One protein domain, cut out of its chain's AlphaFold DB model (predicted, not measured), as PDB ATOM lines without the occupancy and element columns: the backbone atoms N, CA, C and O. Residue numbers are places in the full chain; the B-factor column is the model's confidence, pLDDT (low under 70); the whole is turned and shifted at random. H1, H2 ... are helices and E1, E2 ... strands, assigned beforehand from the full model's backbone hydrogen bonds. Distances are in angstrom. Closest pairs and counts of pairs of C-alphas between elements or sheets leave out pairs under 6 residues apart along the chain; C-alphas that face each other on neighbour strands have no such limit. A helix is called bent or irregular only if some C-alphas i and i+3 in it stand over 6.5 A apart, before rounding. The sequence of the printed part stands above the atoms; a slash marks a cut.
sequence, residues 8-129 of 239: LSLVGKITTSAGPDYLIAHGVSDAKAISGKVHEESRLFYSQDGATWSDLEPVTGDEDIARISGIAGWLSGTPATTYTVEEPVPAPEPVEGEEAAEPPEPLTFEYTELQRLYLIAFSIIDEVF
ATOM      1  N   LEU A   8     121.979 122.880 129.572       92.94
ATOM      2  CA  LEU A   8     122.922 123.937 129.222       92.94
ATOM      3  C   LEU A   8     122.763 125.069 130.232       92.94
ATOM      4  O   LEU A   8     121.654 125.568 130.435       92.94
ATOM      5  N   SER A   9     123.861 125.466 130.867       93.56
ATOM      6  CA  SER A   9     123.869 126.533 131.864       93.56
ATOM      7  C   SER A   9     124.979 127.536 131.585       93.56
ATOM      8  O   SER A   9     126.054 127.172 131.113       93.56
ATOM      9  N   LEU A  10     124.719 128.814 131.861       96.31
ATOM     10  CA  LEU A  10     125.753 129.838 131.815       96.31
ATOM     11  C   LEU A  10     126.650 129.674 133.048       96.31
ATOM     12  O   LEU A  10     126.179 129.799 134.177       96.31
ATOM     13  N   VAL A  11     127.937 129.421 132.827       96.69
ATOM     14  CA  VAL A  11     128.954 129.400 133.889       96.69
ATOM     15  C   VAL A  11     129.234 130.820 134.346       96.69
ATOM     16  O   VAL A  11     129.307 131.103 135.543       96.69
ATOM     17  N   GLY A  12     129.343 131.731 133.380       96.62
ATOM     18  CA  GLY A  12     129.503 133.147 133.634       96.62
ATOM     19  C   GLY A  12     130.374 133.827 132.592       96.62
ATOM     20  O   GLY A  12     130.257 133.541 131.402       96.62
ATOM     21  N   LYS A  13     131.212 134.757 133.048       97.81
ATOM     22  CA  LYS A  13     131.999 135.654 132.205       97.81
ATOM     23  C   LYS A  13     133.463 135.678 132.638       97.81
ATOM     24  O   LYS A  13     133.752 135.963 133.800       97.81
ATOM     25  N   ILE A  14     134.365 135.444 131.693       98.12
ATOM     26  CA  ILE A  14     135.807 135.608 131.867       98.12
ATOM     27  C   ILE A  14     136.218 136.948 131.254       98.12
ATOM     28  O   ILE A  14     136.028 137.176 130.058       98.12
ATOM     29  N   THR A  15     136.732 137.849 132.091       97.81
ATOM     30  CA  THR A  15     137.128 139.197 131.675       97.81
ATOM     31  C   THR A  15     138.480 139.198 130.989       97.81
ATOM     32  O   THR A  15     139.403 138.513 131.437       97.81
ATOM     33  N   THR A  16     138.614 140.003 129.942       97.50
ATOM     34  CA  THR A  16     139.845 140.089 129.148       97.50
ATOM     35  C   THR A  16     140.528 141.444 129.339       97.50
ATOM     36  O   THR A  16     139.996 142.352 129.980       97.50
ATOM     37  N   SER A  17     141.770 141.567 128.872       95.06
ATOM     38  CA  SER A  17     142.583 142.777 129.069       95.06
ATOM     39  C   SER A  17     142.261 143.913 128.096       95.06
ATOM     40  O   SER A  17     142.427 145.077 128.456       95.06
ATOM     41  N   ALA A  18     141.822 143.595 126.874       91.19
ATOM     42  CA  ALA A  18     141.598 144.589 125.823       91.19
ATOM     43  C   ALA A  18     140.411 144.263 124.906       91.19
ATOM     44  O   ALA A  18     139.687 145.173 124.501       91.19
ATOM     45  N   GLY A  19     140.236 142.992 124.542       93.12
ATOM     46  CA  GLY A  19     139.166 142.535 123.659       93.12
ATOM     47  C   GLY A  19     137.804 142.382 124.349       93.12
ATOM     48  O   GLY A  19     137.608 142.823 125.481       93.12
ATOM     49  N   PRO A  20     136.828 141.760 123.666       97.12
ATOM     50  CA  PRO A  20     135.568 141.376 124.286       97.12
ATOM     51  C   PRO A  20     135.780 140.305 125.360       97.12
ATOM     52  O   PRO A  20     136.628 139.420 125.219       97.12
ATOM     53  N   ASP A  21     134.963 140.354 126.409       98.19
ATOM     54  CA  ASP A  21     134.892 139.299 127.420       98.19
ATOM     55  C   ASP A  21     134.349 137.991 126.822       98.19
ATOM     56  O   ASP A  21     133.545 137.998 125.887       98.19
ATOM     57  N   TYR A  22     134.734 136.860 127.413       98.44
ATOM     58  CA  TYR A  22     134.200 135.551 127.044       98.44
ATOM     59  C   TYR A  22     133.046 135.162 127.964       98.44
ATOM     60  O   TYR A  22     133.219 135.021 129.174       98.44
ATOM     61  N   LEU A  23     131.867 134.936 127.398       98.50
ATOM     62  CA  LEU A  23     130.771 134.240 128.064       98.50
ATOM     63  C   LEU A  23     130.992 132.740 127.930       98.50
ATOM     64  O   LEU A  23     131.212 132.253 126.825       98.50
ATOM     65  N   ILE A  24     130.903 132.017 129.042       98.31
ATOM     66  CA  ILE A  24     131.118 130.570 129.093       98.31
ATOM     67  C   ILE A  24     129.818 129.872 129.453       98.31
ATOM     68  O   ILE A  24     129.171 130.218 130.444       98.31
ATOM     69  N   ALA A  25     129.468 128.852 128.676       96.94
ATOM     70  CA  ALA A  25     128.378 127.941 128.977       96.94
ATOM     71  C   ALA A  25     128.899 126.512 129.129       96.94
ATOM     72  O   ALA A  25     129.830 126.086 128.449       96.94
ATOM     73  N   HIS A  26     128.266 125.773 130.029       95.31
ATOM     74  CA  HIS A  26     128.575 124.388 130.344       95.31
ATOM     75  C   HIS A  26     127.351 123.545 130.021       95.31
ATOM     76  O   HIS A  26     126.254 123.775 130.549       95.31
ATOM     77  N   GLY A  27     127.530 122.641 129.064       93.69
ATOM     78  CA  GLY A  27     126.506 121.720 128.606       93.69
ATOM     79  C   GLY A  27     126.786 120.320 129.117       93.69
ATOM     80  O   GLY A  27     127.876 119.797 128.905       93.69
ATOM     81  N   VAL A  28     125.786 119.712 129.746       91.00
ATOM     82  CA  VAL A  28     125.878 118.375 130.341       91.00
ATOM     83  C   VAL A  28     124.975 117.426 129.572       91.00
ATOM     84  O   VAL A  28     123.770 117.675 129.460       91.00
ATOM     85  N   SER A  29     125.547 116.347 129.045       90.00
ATOM     86  CA  SER A  29     124.819 115.285 128.342       90.00
ATOM     87  C   SER A  29     124.360 114.194 129.304       90.00
ATOM     88  O   SER A  29     123.191 113.812 129.285       90.00
ATOM     89  N   ASP A  30     125.264 113.730 130.167       85.38
ATOM     90  CA  ASP A  30     125.000 112.714 131.186       85.38
ATOM     91  C   ASP A  30     125.884 112.967 132.414       85.38
ATOM     92  O   ASP A  30     127.006 113.454 132.292       85.38
ATOM     93  N   ALA A  31     125.378 112.636 133.601       85.75
ATOM     94  CA  ALA A  31     126.098 112.791 134.860       85.75
ATOM     95  C   ALA A  31     125.791 111.615 135.789       85.75
ATOM     96  O   ALA A  31     124.638 111.386 136.178       85.75
ATOM     97  N   LYS A  32     126.834 110.871 136.167       85.62
ATOM     98  CA  LYS A  32     126.727 109.650 136.974       85.62
ATOM     99  C   LYS A  32     127.710 109.652 138.130       85.62
ATOM    100  O   LYS A  32     128.862 110.038 137.987       85.62
ATOM    101  N   ALA A  33     127.271 109.147 139.273       83.81
ATOM    102  CA  ALA A  33     128.135 108.886 140.414       83.81
ATOM    103  C   ALA A  33     128.788 107.500 140.276       83.81
ATOM    104  O   ALA A  33     128.153 106.479 140.545       83.81
ATOM    105  N   ILE A  34     130.054 107.449 139.863       80.06
ATOM    106  CA  ILE A  34     130.813 106.205 139.678       80.06
ATOM    107  C   ILE A  34     131.994 106.217 140.649       80.06
ATOM    108  O   ILE A  34     132.708 107.208 140.762       80.06
ATOM    109  N   SER A  35     132.191 105.121 141.386       75.62
ATOM    110  CA  SER A  35     133.329 104.956 142.308       75.62
ATOM    111  C   SER A  35     133.509 106.104 143.317       75.62
ATOM    112  O   SER A  35     134.630 106.467 143.662       75.62
ATOM    113  N   GLY A  36     132.405 106.688 143.795       71.56
ATOM    114  CA  GLY A  36     132.445 107.774 144.778       71.56
ATOM    115  C   GLY A  36     132.697 109.166 144.191       71.56
ATOM    116  O   GLY A  36     132.851 110.109 144.962       71.56
ATOM    117  N   LYS A  37     132.743 109.321 142.861       76.50
ATOM    118  CA  LYS A  37     132.941 110.604 142.169       76.50
ATOM    119  C   LYS A  37     131.847 110.859 141.145       76.50
ATOM    120  O   LYS A  37     131.292 109.924 140.567       76.50
ATOM    121  N   VAL A  38     131.550 112.132 140.905       82.38
ATOM    122  CA  VAL A  38     130.701 112.527 139.777       82.38
ATOM    123  C   VAL A  38     131.528 112.465 138.498       82.38
ATOM    124  O   VAL A  38     132.533 113.154 138.364       82.38
ATOM    125  N   HIS A  39     131.100 111.615 137.572       83.94
ATOM    126  CA  HIS A  39     131.592 111.552 136.207       83.94
ATOM    127  C   HIS A  39     130.552 112.177 135.296       83.94
ATOM    128  O   HIS A  39     129.403 111.731 135.244       83.94
ATOM    129  N   GLU A  40     130.969 113.214 134.587       86.69
ATOM    130  CA  GLU A  40     130.093 114.014 133.756       86.69
ATOM    131  C   GLU A  40     130.583 114.001 132.311       86.69
ATOM    132  O   GLU A  40     131.735 114.333 132.032       86.69
ATOM    133  N   GLU A  41     129.699 113.631 131.388       89.06
ATOM    134  CA  GLU A  41     129.921 113.850 129.966       89.06
ATOM    135  C   GLU A  41     129.443 115.260 129.628       89.06
ATOM    136  O   GLU A  41     128.238 115.523 129.528       89.06
ATOM    137  N   SER A  42     130.397 116.175 129.483       90.81
ATOM    138  CA  SER A  42     130.107 117.588 129.289       90.81
ATOM    139  C   SER A  42     130.966 118.243 128.226       90.81
ATOM    140  O   SER A  42     131.986 117.713 127.782       90.81
ATOM    141  N   ARG A  43     130.493 119.403 127.776       94.06
ATOM    142  CA  ARG A  43     131.164 120.266 126.808       94.06
ATOM    143  C   ARG A  43     131.105 121.702 127.284       94.06
ATOM    144  O   ARG A  43     130.118 122.128 127.895       94.06
ATOM    145  N   LEU A  44     132.157 122.444 126.970       96.56
ATOM    146  CA  LEU A  44     132.201 123.879 127.181       96.56
ATOM    147  C   LEU A  44     131.946 124.596 125.867       96.56
ATOM    148  O   LEU A  44     132.360 124.152 124.799       96.56
ATOM    149  N   PHE A  45     131.252 125.717 125.975       97.56
ATOM    150  CA  PHE A  45     130.978 126.616 124.870       97.56
ATOM    151  C   PHE A  45     131.389 128.019 125.275       97.56
ATOM    152  O   PHE A  45     131.252 128.397 126.443       97.56
ATOM    153  N   TYR A  46     131.830 128.804 124.302       98.12
ATOM    154  CA  TYR A  46     132.129 130.212 124.509       98.12
ATOM    155  C   TYR A  46     131.384 131.101 123.515       98.12
ATOM    156  O   TYR A  46     130.967 130.667 122.439       98.12
ATOM    157  N   SER A  47     131.209 132.361 123.900       98.12
ATOM    158  CA  SER A  47     130.634 133.414 123.069       98.12
ATOM    159  C   SER A  47     131.209 134.773 123.471       98.12
ATOM    160  O   SER A  47     131.496 134.994 124.644       98.12
ATOM    161  N   GLN A  48     131.363 135.692 122.517       97.75
ATOM    162  CA  GLN A  48     131.757 137.088 122.780       97.75
ATOM    163  C   GLN A  48     130.597 138.082 122.602       97.75
ATOM    164  O   GLN A  48     130.728 139.256 122.939       97.75
ATOM    165  N   ASP A  49     129.452 137.619 122.091       96.25
ATOM    166  CA  ASP A  49     128.261 138.433 121.806       96.25
ATOM    167  C   ASP A  49     126.996 137.939 122.542       96.25
ATOM    168  O   ASP A  49     125.978 138.629 122.568       96.25
ATOM    169  N   GLY A  50     127.048 136.748 123.150       94.50
ATOM    170  CA  GLY A  50     125.922 136.076 123.803       94.50
ATOM    171  C   GLY A  50     124.900 135.464 122.839       94.50
ATOM    172  O   GLY A  50     123.929 134.854 123.291       94.50
ATOM    173  N   ALA A  51     125.107 135.598 121.530       94.62
ATOM    174  CA  ALA A  51     124.196 135.138 120.488       94.62
ATOM    175  C   ALA A  51     124.776 133.948 119.715       94.62
ATOM    176  O   ALA A  51     124.081 132.953 119.488       94.62
ATOM    177  N   THR A  52     126.052 134.033 119.346       95.62
ATOM    178  CA  THR A  52     126.774 133.003 118.606       95.62
ATOM    179  C   THR A  52     127.644 132.218 119.571       95.62
ATOM    180  O   THR A  52     128.516 132.779 120.230       95.62
ATOM    181  N   TRP A  53     127.390 130.916 119.655       96.00
ATOM    182  CA  TRP A  53     128.090 130.010 120.558       96.00
ATOM    183  C   TRP A  53     128.950 129.040 119.759       96.00
ATOM    184  O   TRP A  53     128.470 128.432 118.798       96.00
ATOM    185  N   SER A  54     130.205 128.901 120.172       96.81
ATOM    186  CA  SER A  54     131.189 127.997 119.577       96.81
ATOM    187  C   SER A  54     131.665 126.983 120.609       96.81
ATOM    188  O   SER A  54     131.693 127.277 121.805       96.81
ATOM    189  N   ASP A  55     132.025 125.787 120.145       96.19
ATOM    190  CA  ASP A  55     132.629 124.761 120.991       96.19
ATOM    191  C   ASP A  55     133.980 125.248 121.535       96.19
ATOM    192  O   ASP A  55     134.767 125.879 120.823       96.19
ATOM    193  N   LEU A  56     134.236 124.956 122.807       96.62
ATOM    194  CA  LEU A  56     135.521 125.170 123.456       96.62
ATOM    195  C   LEU A  56     136.178 123.802 123.656       96.62
ATOM    196  O   LEU A  56     135.790 123.039 124.543       96.62
ATOM    197  N   GLU A  57     137.119 123.476 122.771       95.38
ATOM    198  CA  GLU A  57     137.722 122.146 122.708       95.38
ATOM    199  C   GLU A  57     138.552 121.826 123.960       95.38
ATOM    200  O   GLU A  57     139.295 122.683 124.448       95.38
ATOM    201  N   PRO A  58     138.444 120.593 124.486       95.00
ATOM    202  CA  PRO A  58     139.167 120.203 125.677       95.00
ATOM    203  C   PRO A  58     140.660 120.019 125.422       95.00
ATOM    204  O   PRO A  58     141.077 119.409 124.440       95.00
ATOM    205  N   VAL A  59     141.463 120.479 126.376       94.88
ATOM    206  CA  VAL A  59     142.894 120.177 126.458       94.88
ATOM    207  C   VAL A  59     143.067 118.906 127.286       94.88
ATOM    208  O   VAL A  59     142.666 118.875 128.448       94.88
ATOM    209  N   THR A  60     143.636 117.853 126.693       89.38
ATOM    210  CA  THR A  60     143.727 116.519 127.324       89.38
ATOM    211  C   THR A  60     145.148 116.048 127.635       89.38
ATOM    212  O   THR A  60     145.297 115.040 128.314       89.38
ATOM    213  N   GLY A  61     146.191 116.703 127.113       93.38
ATOM    214  CA  GLY A  61     147.582 116.311 127.360       93.38
ATOM    215  C   GLY A  61     148.112 116.895 128.667       93.38
ATOM    216  O   GLY A  61     148.135 118.112 128.805       93.38
ATOM    217  N   ASP A  62     148.573 116.060 129.604       92.94
ATOM    218  CA  ASP A  62     149.060 116.513 130.923       92.94
ATOM    219  C   ASP A  62     150.197 117.544 130.818       92.94
ATOM    220  O   ASP A  62     150.215 118.534 131.551       92.94
ATOM    221  N   GLU A  63     151.124 117.354 129.875       93.81
ATOM    222  CA  GLU A  63     152.207 118.314 129.643       93.81
ATOM    223  C   GLU A  63     151.685 119.646 129.087       93.81
ATOM    224  O   GLU A  63     152.133 120.711 129.509       93.81
ATOM    225  N   ASP A  64     150.700 119.604 128.185       95.00
ATOM    226  CA  ASP A  64     150.065 120.809 127.647       95.00
ATOM    227  C   ASP A  64     149.307 121.551 128.745       95.00
ATOM    228  O   ASP A  64     149.425 122.768 128.866       95.00
ATOM    229  N   ILE A  65     148.580 120.825 129.600       95.56
ATOM    230  CA  ILE A  65     147.896 121.395 130.764       95.56
ATOM    231  C   ILE A  65     148.904 122.115 131.661       95.56
ATOM    232  O   ILE A  65     148.659 123.260 132.050       95.56
ATOM    233  N   ALA A  66     150.043 121.483 131.960       94.69
ATOM    234  CA  ALA A  66     151.089 122.077 132.787       94.69
ATOM    235  C   ALA A  66     151.682 123.345 132.147       94.69
ATOM    236  O   ALA A  66     151.759 124.386 132.807       94.69
ATOM    237  N   ARG A  67     152.030 123.294 130.855       95.12
ATOM    238  CA  ARG A  67     152.592 124.432 130.110       95.12
ATOM    239  C   ARG A  67     151.617 125.602 130.036       95.12
ATOM    240  O   ARG A  67     151.984 126.725 130.374       95.12
ATOM    241  N   ILE A  68     150.363 125.344 129.666       95.62
ATOM    242  CA  ILE A  68     149.317 126.369 129.551       95.62
ATOM    243  C   ILE A  68     149.018 126.997 130.920       95.62
ATOM    244  O   ILE A  68     148.855 128.216 131.010       95.62
ATOM    245  N   SER A  69     148.990 126.192 131.989       92.44
ATOM    246  CA  SER A  69     148.787 126.676 133.365       92.44
ATOM    247  C   SER A  69     149.922 127.582 133.849       92.44
ATOM    248  O   SER A  69     149.697 128.449 134.691       92.44
ATOM    249  N   GLY A  70     151.131 127.418 133.300       91.94
ATOM    250  CA  GLY A  70     152.275 128.291 133.563       91.94
ATOM    251  C   GLY A  70     152.192 129.666 132.888       91.94
ATOM    252  O   GLY A  70     152.946 130.570 133.252       91.94
ATOM    253  N   ILE A  71     151.281 129.867 131.927       93.56
ATOM    254  CA  ILE A  71     151.162 131.137 131.201       93.56
ATOM    255  C   ILE A  71     150.459 132.178 132.083       93.56
ATOM    256  O   ILE A  71     149.243 132.132 132.294       93.56
ATOM    257  N   ALA A  72     151.219 133.172 132.536       88.94
ATOM    258  CA  ALA A  72     150.728 134.271 133.360       88.94
ATOM    259  C   ALA A  72     149.984 135.360 132.558       88.94
ATOM    260  O   ALA A  72     150.093 135.465 131.337       88.94
ATOM    261  N   GLY A  73     149.254 136.218 133.278       90.75
ATOM    262  CA  GLY A  73     148.597 137.404 132.718       90.75
ATOM    263  C   GLY A  73     147.268 137.111 132.023       90.75
ATOM    264  O   GLY A  73     147.020 135.993 131.582       90.75
ATOM    265  N   TRP A  74     146.413 138.135 131.943       94.31
ATOM    266  CA  TRP A  74     145.024 138.027 131.482       94.31
ATOM    267  C   TRP A  74     144.922 137.578 130.020       94.31
ATOM    268  O   TRP A  74     145.836 137.784 129.222       94.31
ATOM    269  N   LEU A  75     143.772 137.013 129.653       97.25
ATOM    270  CA  LEU A  75     143.446 136.737 128.254       97.25
ATOM    271  C   LEU A  75     143.353 138.046 127.452       97.25
ATOM    272  O   LEU A  75     142.963 139.094 127.984       97.25
ATOM    273  N   SER A  76     143.700 137.997 126.165       97.00
ATOM    274  CA  SER A  76     143.661 139.181 125.297       97.00
ATOM    275  C   SER A  76     142.237 139.543 124.861       97.00
ATOM    276  O   SER A  76     141.944 140.716 124.642       97.00
ATOM    277  N   GLY A  77     141.344 138.553 124.774       96.50
ATOM    278  CA  GLY A  77     140.017 138.666 124.168       96.50
ATOM    279  C   GLY A  77     140.015 138.413 122.662       96.50
ATOM    280  O   GLY A  77     139.026 138.698 121.995       96.50
ATOM    281  N   THR A  78     141.104 137.885 122.105       96.94
ATOM    282  CA  THR A  78     141.183 137.500 120.693       96.94
ATOM    283  C   THR A  78     141.403 135.986 120.593       96.94
ATOM    284  O   THR A  78     142.494 135.518 120.913       96.94
ATOM    285  N   PRO A  79     140.414 135.206 120.108       95.75
ATOM    286  CA  PRO A  79     140.517 133.744 120.009       95.75
ATOM    287  C   PRO A  79     141.735 133.229 119.232       95.75
ATOM    288  O   PRO A  79     142.244 132.152 119.522       95.75
ATOM    289  N   ALA A  80     142.199 134.001 118.244       95.12
ATOM    290  CA  ALA A  80     143.328 133.654 117.383       95.12
ATOM    291  C   ALA A  80     144.708 133.978 117.988       95.12
ATOM    292  O   ALA A  80     145.721 133.698 117.352       95.12
ATOM    293  N   THR A  81     144.769 134.588 119.176       96.56
ATOM    294  CA  THR A  81     146.042 134.875 119.847       96.56
ATOM    295  C   THR A  81     146.754 133.574 120.209       96.56
ATOM    296  O   THR A  81     146.137 132.648 120.741       96.56
ATOM    297  N   THR A  82     148.059 133.527 119.953       96.75
ATOM    298  CA  THR A  82     148.947 132.429 120.339       96.75
ATOM    299  C   THR A  82     149.931 132.879 121.415       96.75
ATOM    300  O   THR A  82     150.299 134.051 121.506       96.75
ATOM    301  N   TYR A  83     150.328 131.934 122.258       95.56
ATOM    302  CA  TYR A  83     151.272 132.106 123.351       95.56
ATOM    303  C   TYR A  83     152.399 131.099 123.169       95.56
ATOM    304  O   TYR A  83     152.136 129.906 123.013       95.56
ATOM    305  N   THR A  84     153.637 131.579 123.211       94.75
ATOM    306  CA  THR A  84     154.830 130.739 123.112       94.75
ATOM    307  C   THR A  84     155.344 130.418 124.508       94.75
ATOM    308  O   THR A  84     155.541 131.319 125.324       94.75
ATOM    309  N   VAL A  85     155.550 129.132 124.783       93.06
ATOM    310  CA  VAL A  85     156.188 128.630 126.002       93.06
ATOM    311  C   VAL A  85     157.538 128.041 125.613       93.06
ATOM    312  O   VAL A  85     157.605 127.175 124.741       93.06
ATOM    313  N   GLU A  86     158.600 128.529 126.246       91.75
ATOM    314  CA  GLU A  86     159.972 128.060 126.048       91.75
ATOM    315  C   GLU A  86     160.397 127.174 127.221       91.75
ATOM    316  O   GLU A  86     160.308 127.583 128.382       91.75
ATOM    317  N   GLU A  87     160.883 125.970 126.926       87.31
ATOM    318  CA  GLU A  87     161.434 125.044 127.913       87.31
ATOM    319  C   GLU A  87     162.949 124.879 127.707       87.31
ATOM    320  O   GLU A  87     163.399 124.598 126.589       87.31
ATOM    321  N   PRO A  88     163.765 125.035 128.767       80.75
ATOM    322  CA  PRO A  88     165.205 124.860 128.660       80.75
ATOM    323  C   PRO A  88     165.549 123.385 128.435       80.75
ATOM    324  O   PRO A  88     165.137 122.511 129.200       80.75
ATOM    325  N   VAL A  89     166.363 123.109 127.416       77.75
ATOM    326  CA  VAL A  89     166.934 121.776 127.197       77.75
ATOM    327  C   VAL A  89     168.168 121.625 128.096       77.75
ATOM    328  O   VAL A  89     169.010 122.527 128.115       77.75
ATOM    329  N   PRO A  90     168.313 120.517 128.852       69.94
ATOM    330  CA  PRO A  90     169.506 120.287 129.657       69.94
ATOM    331  C   PRO A  90     170.752 120.318 128.770       69.94
ATOM    332  O   PRO A  90     170.828 119.587 127.782       69.94
ATOM    333  N   ALA A  91     171.730 121.159 129.119       68.50
ATOM    334  CA  ALA A  91     173.013 121.154 128.431       68.50
ATOM    335  C   ALA A  91     173.686 119.782 128.625       68.50
ATOM    336  O   ALA A  91     173.629 119.240 129.736       68.50
ATOM    337  N   PRO A  92     174.312 119.203 127.583       66.69
ATOM    338  CA  PRO A  92     175.091 117.984 127.753       66.69
ATOM    339  C   PRO A  92     176.183 118.215 128.808       66.69
ATOM    340  O   PRO A  92     176.821 119.270 128.818       66.69
ATOM    341  N   GLU A  93     176.375 117.251 129.715       66.19
ATOM    342  CA  GLU A  93     177.441 117.342 130.717       66.19
ATOM    343  C   GLU A  93     178.794 117.511 130.004       66.19
ATOM    344  O   GLU A  93     179.076 116.767 129.058       66.19
ATOM    345  N   PRO A  94     179.631 118.483 130.413       60.06
ATOM    346  CA  PRO A  94     180.908 118.709 129.757       60.06
ATOM    347  C   PRO A  94     181.809 117.483 129.936       60.06
ATOM    348  O   PRO A  94     182.085 117.059 131.059       60.06
ATOM    349  N   VAL A  95     182.285 116.921 128.824       62.47
ATOM    350  CA  VAL A  95     183.303 115.865 128.833       62.47
ATOM    351  C   VAL A  95     184.653 116.512 129.166       62.47
ATOM    352  O   VAL A  95     185.019 117.536 128.590       62.47
ATOM    353  N   GLU A  96     185.386 115.948 130.130       55.59
ATOM    354  CA  GLU A  96     186.648 116.506 130.632       55.59
ATOM    355  C   GLU A  96     187.672 116.672 129.489       55.59
ATOM    356  O   GLU A  96     188.219 115.694 128.980       55.59
ATOM    357  N   GLY A  97     187.924 117.921 129.079       63.06
ATOM    358  CA  GLY A  97     188.882 118.273 128.023       63.06
ATOM    359  C   GLY A  97     188.286 118.829 126.724       63.06
ATOM    360  O   GLY A  97     189.066 119.218 125.855       63.06
ATOM    361  N   GLU A  98     186.959 118.918 126.588       57.00
ATOM    362  CA  GLU A  98     186.291 119.552 125.438       57.00
ATOM    363  C   GLU A  98     185.751 120.955 125.772       57.00
ATOM    364  O   GLU A  98     185.352 121.245 126.902       57.00
ATOM    365  N   GLU A  99     185.773 121.854 124.779       55.88
ATOM    366  CA  GLU A  99     185.138 123.176 124.859       55.88
ATOM    367  C   GLU A  99     183.632 122.998 125.107       55.88
ATOM    368  O   GLU A  99     182.999 122.145 124.486       55.88
ATOM    369  N   ALA A 100     183.061 123.780 126.027       59.19
ATOM    370  CA  ALA A 100     181.636 123.709 126.335       59.19
ATOM    371  C   ALA A 100     180.817 123.907 125.050       59.19
ATOM    372  O   ALA A 100     180.909 124.959 124.417       59.19
ATOM    373  N   ALA A 101     180.041 122.890 124.664       63.09
ATOM    374  CA  ALA A 101     179.149 122.970 123.515       63.09
ATOM    375  C   ALA A 101     178.170 124.145 123.684       63.09
ATOM    376  O   ALA A 101     177.730 124.425 124.805       63.09
ATOM    377  N   GLU A 102     177.831 124.833 122.586       63.09
ATOM    378  CA  GLU A 102     176.797 125.872 122.610       63.09
ATOM    379  C   GLU A 102     175.511 125.305 123.236       63.09
ATOM    380  O   GLU A 102     175.129 124.169 122.923       63.09
ATOM    381  N   PRO A 103     174.859 126.052 124.148       65.81
ATOM    382  CA  PRO A 103     173.642 125.574 124.776       65.81
ATOM    383  C   PRO A 103     172.584 125.306 123.693       65.81
ATOM    384  O   PRO A 103     172.400 126.149 122.812       65.81
ATOM    385  N   PRO A 104     171.904 124.145 123.731       76.69
ATOM    386  CA  PRO A 104     170.870 123.812 122.756       76.69
ATOM    387  C   PRO A 104     169.752 124.863 122.747       76.69
ATOM    388  O   PRO A 104     169.406 125.416 123.794       76.69
ATOM    389  N   GLU A 105     169.172 125.119 121.569       80.12
ATOM    390  CA  GLU A 105     167.994 125.985 121.445       80.12
ATOM    391  C   GLU A 105     166.852 125.450 122.333       80.12
ATOM    392  O   GLU A 105     166.634 124.232 122.386       80.12
ATOM    393  N   PRO A 106     166.133 126.330 123.058       84.69
ATOM    394  CA  PRO A 106     165.038 125.907 123.920       84.69
ATOM    395  C   PRO A 106     163.904 125.292 123.094       84.69
ATOM    396  O   PRO A 106     163.630 125.707 121.964       84.69
ATOM    397  N   LEU A 107     163.210 124.312 123.673       88.00
ATOM    398  CA  LEU A 107     162.009 123.757 123.058       88.00
ATOM    399  C   LEU A 107     160.908 124.814 123.102       88.00
ATOM    400  O   LEU A 107     160.625 125.372 124.159       88.00
ATOM    401  N   THR A 108     160.292 125.083 121.956       91.56
ATOM    402  CA  THR A 108     159.217 126.066 121.815       91.56
ATOM    403  C   THR A 108     157.892 125.357 121.571       91.56
ATOM    404  O   THR A 108     157.779 124.489 120.706       91.56
ATOM    405  N   PHE A 109     156.875 125.745 122.334       94.69
ATOM    406  CA  PHE A 109     155.514 125.236 122.211       94.69
ATOM    407  C   PHE A 109     154.555 126.402 122.010       94.69
ATOM    408  O   PHE A 109     154.656 127.417 122.701       94.69
ATOM    409  N   GLU A 110     153.612 126.262 121.081       95.94
ATOM    410  CA  GLU A 110     152.594 127.278 120.824       95.94
ATOM    411  C   GLU A 110     151.223 126.811 121.304       95.94
ATOM    412  O   GLU A 110     150.746 125.738 120.934       95.94
ATOM    413  N   TYR A 111     150.571 127.662 122.092       96.94
ATOM    414  CA  TYR A 111     149.229 127.428 122.610       96.94
ATOM    415  C   TYR A 111     148.297 128.566 122.232       96.94
ATOM    416  O   TYR A 111     148.651 129.741 122.300       96.94
ATOM    417  N   THR A 112     147.073 128.227 121.856       97.19
ATOM    418  CA  THR A 112     146.042 129.208 121.513       97.19
ATOM    419  C   THR A 112     145.389 129.802 122.759       97.19
ATOM    420  O   THR A 112     145.339 129.193 123.834       97.19
ATOM    421  N   GLU A 113     144.803 130.987 122.607       97.56
ATOM    422  CA  GLU A 113     144.001 131.605 123.659       97.56
ATOM    423  C   GLU A 113     142.804 130.747 124.070       97.56
ATOM    424  O   GLU A 113     142.463 130.707 125.250       97.56
ATOM    425  N   LEU A 114     142.196 130.023 123.129       98.06
ATOM    426  CA  LEU A 114     141.069 129.141 123.424       98.06
ATOM    427  C   LEU A 114     141.470 127.955 124.309       98.06
ATOM    428  O   LEU A 114     140.700 127.576 125.186       98.06
ATOM    429  N   GLN A 115     142.688 127.422 124.167       97.62
ATOM    430  CA  GLN A 115     143.199 126.386 125.073       97.62
ATOM    431  C   GLN A 115     143.411 126.931 126.494       97.62
ATOM    432  O   GLN A 115     143.031 126.280 127.468       97.62
ATOM    433  N   ARG A 116     143.937 128.160 126.630       97.12
ATOM    434  CA  ARG A 116     144.011 128.855 127.933       97.12
ATOM    435  C   ARG A 116     142.620 129.080 128.524       97.12
ATOM    436  O   ARG A 116     142.395 128.783 129.695       97.12
ATOM    437  N   LEU A 117     141.685 129.581 127.716       98.12
ATOM    438  CA  LEU A 117     140.300 129.830 128.113       98.12
ATOM    439  C   LEU A 117     139.616 128.548 128.600       98.12
ATOM    440  O   LEU A 117     138.931 128.586 129.622       98.12
ATOM    441  N   TYR A 118     139.825 127.428 127.899       97.75
ATOM    442  CA  TYR A 118     139.316 126.119 128.300       97.75
ATOM    443  C   TYR A 118     139.804 125.741 129.696       97.75
ATOM    444  O   TYR A 118     138.971 125.457 130.552       97.75
ATOM    445  N   LEU A 119     141.117 125.781 129.953       96.94
ATOM    446  CA  LEU A 119     141.652 125.395 131.262       96.94
ATOM    447  C   LEU A 119     141.159 126.304 132.381       96.94
ATOM    448  O   LEU A 119     140.757 125.806 133.424       96.94
ATOM    449  N   ILE A 120     141.103 127.615 132.144       96.69
ATOM    450  CA  ILE A 120     140.555 128.567 133.115       96.69
ATOM    451  C   ILE A 120     139.097 128.220 133.449       96.69
ATOM    452  O   ILE A 120     138.733 128.093 134.620       96.69
ATOM    453  N   ALA A 121     138.254 128.050 132.428       97.06
ATOM    454  CA  ALA A 121     136.848 127.707 132.608       97.06
ATOM    455  C   ALA A 121     136.678 126.352 133.306       97.06
ATOM    456  O   ALA A 121     135.878 126.231 134.233       97.06
ATOM    457  N   PHE A 122     137.454 125.353 132.889       94.81
ATOM    458  CA  PHE A 122     137.447 124.017 133.466       94.81
ATOM    459  C   PHE A 122     137.860 124.041 134.941       94.81
ATOM    460  O   PHE A 122     137.147 123.470 135.757       94.81
ATOM    461  N   SER A 123     138.921 124.763 135.316       94.06
ATOM    462  CA  SER A 123     139.343 124.904 136.716       94.06
ATOM    463  C   SER A 123     138.283 125.584 137.581       94.06
ATOM    464  O   SER A 123     138.024 125.130 138.689       94.06
ATOM    465  N   ILE A 124     137.609 126.629 137.085       95.12
ATOM    466  CA  ILE A 124     136.490 127.258 137.811       95.12
ATOM    467  C   ILE A 124     135.361 126.243 138.036       95.12
ATOM    468  O   ILE A 124     134.777 126.180 139.124       95.12
ATOM    469  N   ILE A 125     135.033 125.464 137.003       92.94
ATOM    470  CA  ILE A 125     133.968 124.465 137.074       92.94
ATOM    471  C   ILE A 125     134.315 123.387 138.086       92.94
ATOM    472  O   ILE A 125     133.542 123.142 139.018       92.94
ATOM    473  N   ASP A 126     135.493 122.798 137.914       89.56
ATOM    474  CA  ASP A 126     135.981 121.725 138.753       89.56
ATOM    475  C   ASP A 126     136.104 122.182 140.199       89.56
ATOM    476  O   ASP A 126     135.660 121.451 141.069       89.56
ATOM    477  N   GLU A 127     136.585 123.397 140.483       89.31
ATOM    478  CA  GLU A 127     136.851 123.855 141.850       89.31
ATOM    479  C   GLU A 127     135.618 124.370 142.600       89.31
ATOM    480  O   GLU A 127     135.391 123.978 143.748       89.31
ATOM    481  N   VAL A 128     134.798 125.225 141.983       87.75
ATOM    482  CA  VAL A 128     133.755 125.976 142.713       87.75
ATOM    483  C   VAL A 128     132.356 125.831 142.132       87.75
ATOM    484  O   VAL A 128     131.371 126.157 142.798       87.75
ATOM    485  N   PHE A 129     132.194 125.319 140.915       87.06
ATOM    486  CA  PHE A 129     130.872 125.315 140.294       87.06
ATOM    487  C   PHE A 129     129.947 124.244 140.868       87.06
ATOM    488  O   PHE A 129     128.743 124.390 140.756       87.06
TER     489      PHE A 129
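Overview. This is residues 8 to 129 of the 239 residues of the protein "Radial spoke protein 9" of Pycnococcus provasolii (UniProt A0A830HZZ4). A strongly twisted wall of four strands, E1 to E4, has helix H2 packed over one of its faces, and the bent hairpin of E2 and E3 sticks out of it with its tip, residues 33 to 38. Beyond H2, the small helix H1 sits beside a two-stranded hairpin, E5 and E6, whose link runs out as a long thin arm, with residues 94 to 99 standing free. The printed part has 122 residues with six named strands and two named helices, in the order E1 E2 E3 E4 H1 E5 E6 H2; both sheets, E1 - E2 - E3 - E4 and E5 - E6, are antiparallel, and the class is mixed, helices and strands. The whole is loose, with a radius of gyration of the C-alphas of 19.5 A, and flat, spanning 66 by 43 by 20 A.

Arrangement. Start at E1, residues 8 to 14, and go on through E2, residues 22 to 34, E3, residues 37 to 47, and E4, residues 54 to 56: they form a meander, each strand the antiparallel neighbour of the one before. Look for N 11 and O 24, 2.8 A apart, between E1 and E2; N 25 and O 45, 2.9 A, between E2 and E3; and N 46 and O 54, 2.9 A, between E3 and E4. E2 bends by 66 degrees at residue 29 and E3 by 57 degrees at residue 41. H2, residues 113 to 129, is on this sheet at a height of 8.7 A, making two layers, a helix on one face of a sheet. It lies over E2 and only just over E1 and E3, with 3 C-alphas on each of these two, and runs slantwise to the strands, at 52 degrees to E2 on the local plane. H1, residues 62 to 69, is not on that sheet; it touches H2 at residues 115 to 119 alone, about perpendicular at 86 degrees, the closest C-alphas being those of Ile 68 and Arg 116, 6.1 A apart. E5, residues 82 to 87, and E6, residues 107 to 112, form a hairpin, with N 85 and O 109 2.8 A apart. In H1 and H2 every O i to N i+4 pair is within hydrogen-bond range.

Along the chain. Find C-alpha 8 at (122.922, 123.937, 129.222), where E1 begins its 17.6 A. E2 covers 32.1 A, E3 29.8 A, E5 16.4 A and E6 16.9 A; E4 and H1 are shorter. H2 runs 22.1 A to C-alpha 129 at (130.872, 125.315, 140.294).

Size, cuts and confidence. The C-alphas farthest apart are those of Ala 51 and Gly 97, 67.3 A. The printed part has no cut, and its long links are H1 to E5 and E5 to E6. Confidence is low, under 70, at residues 90 to 103.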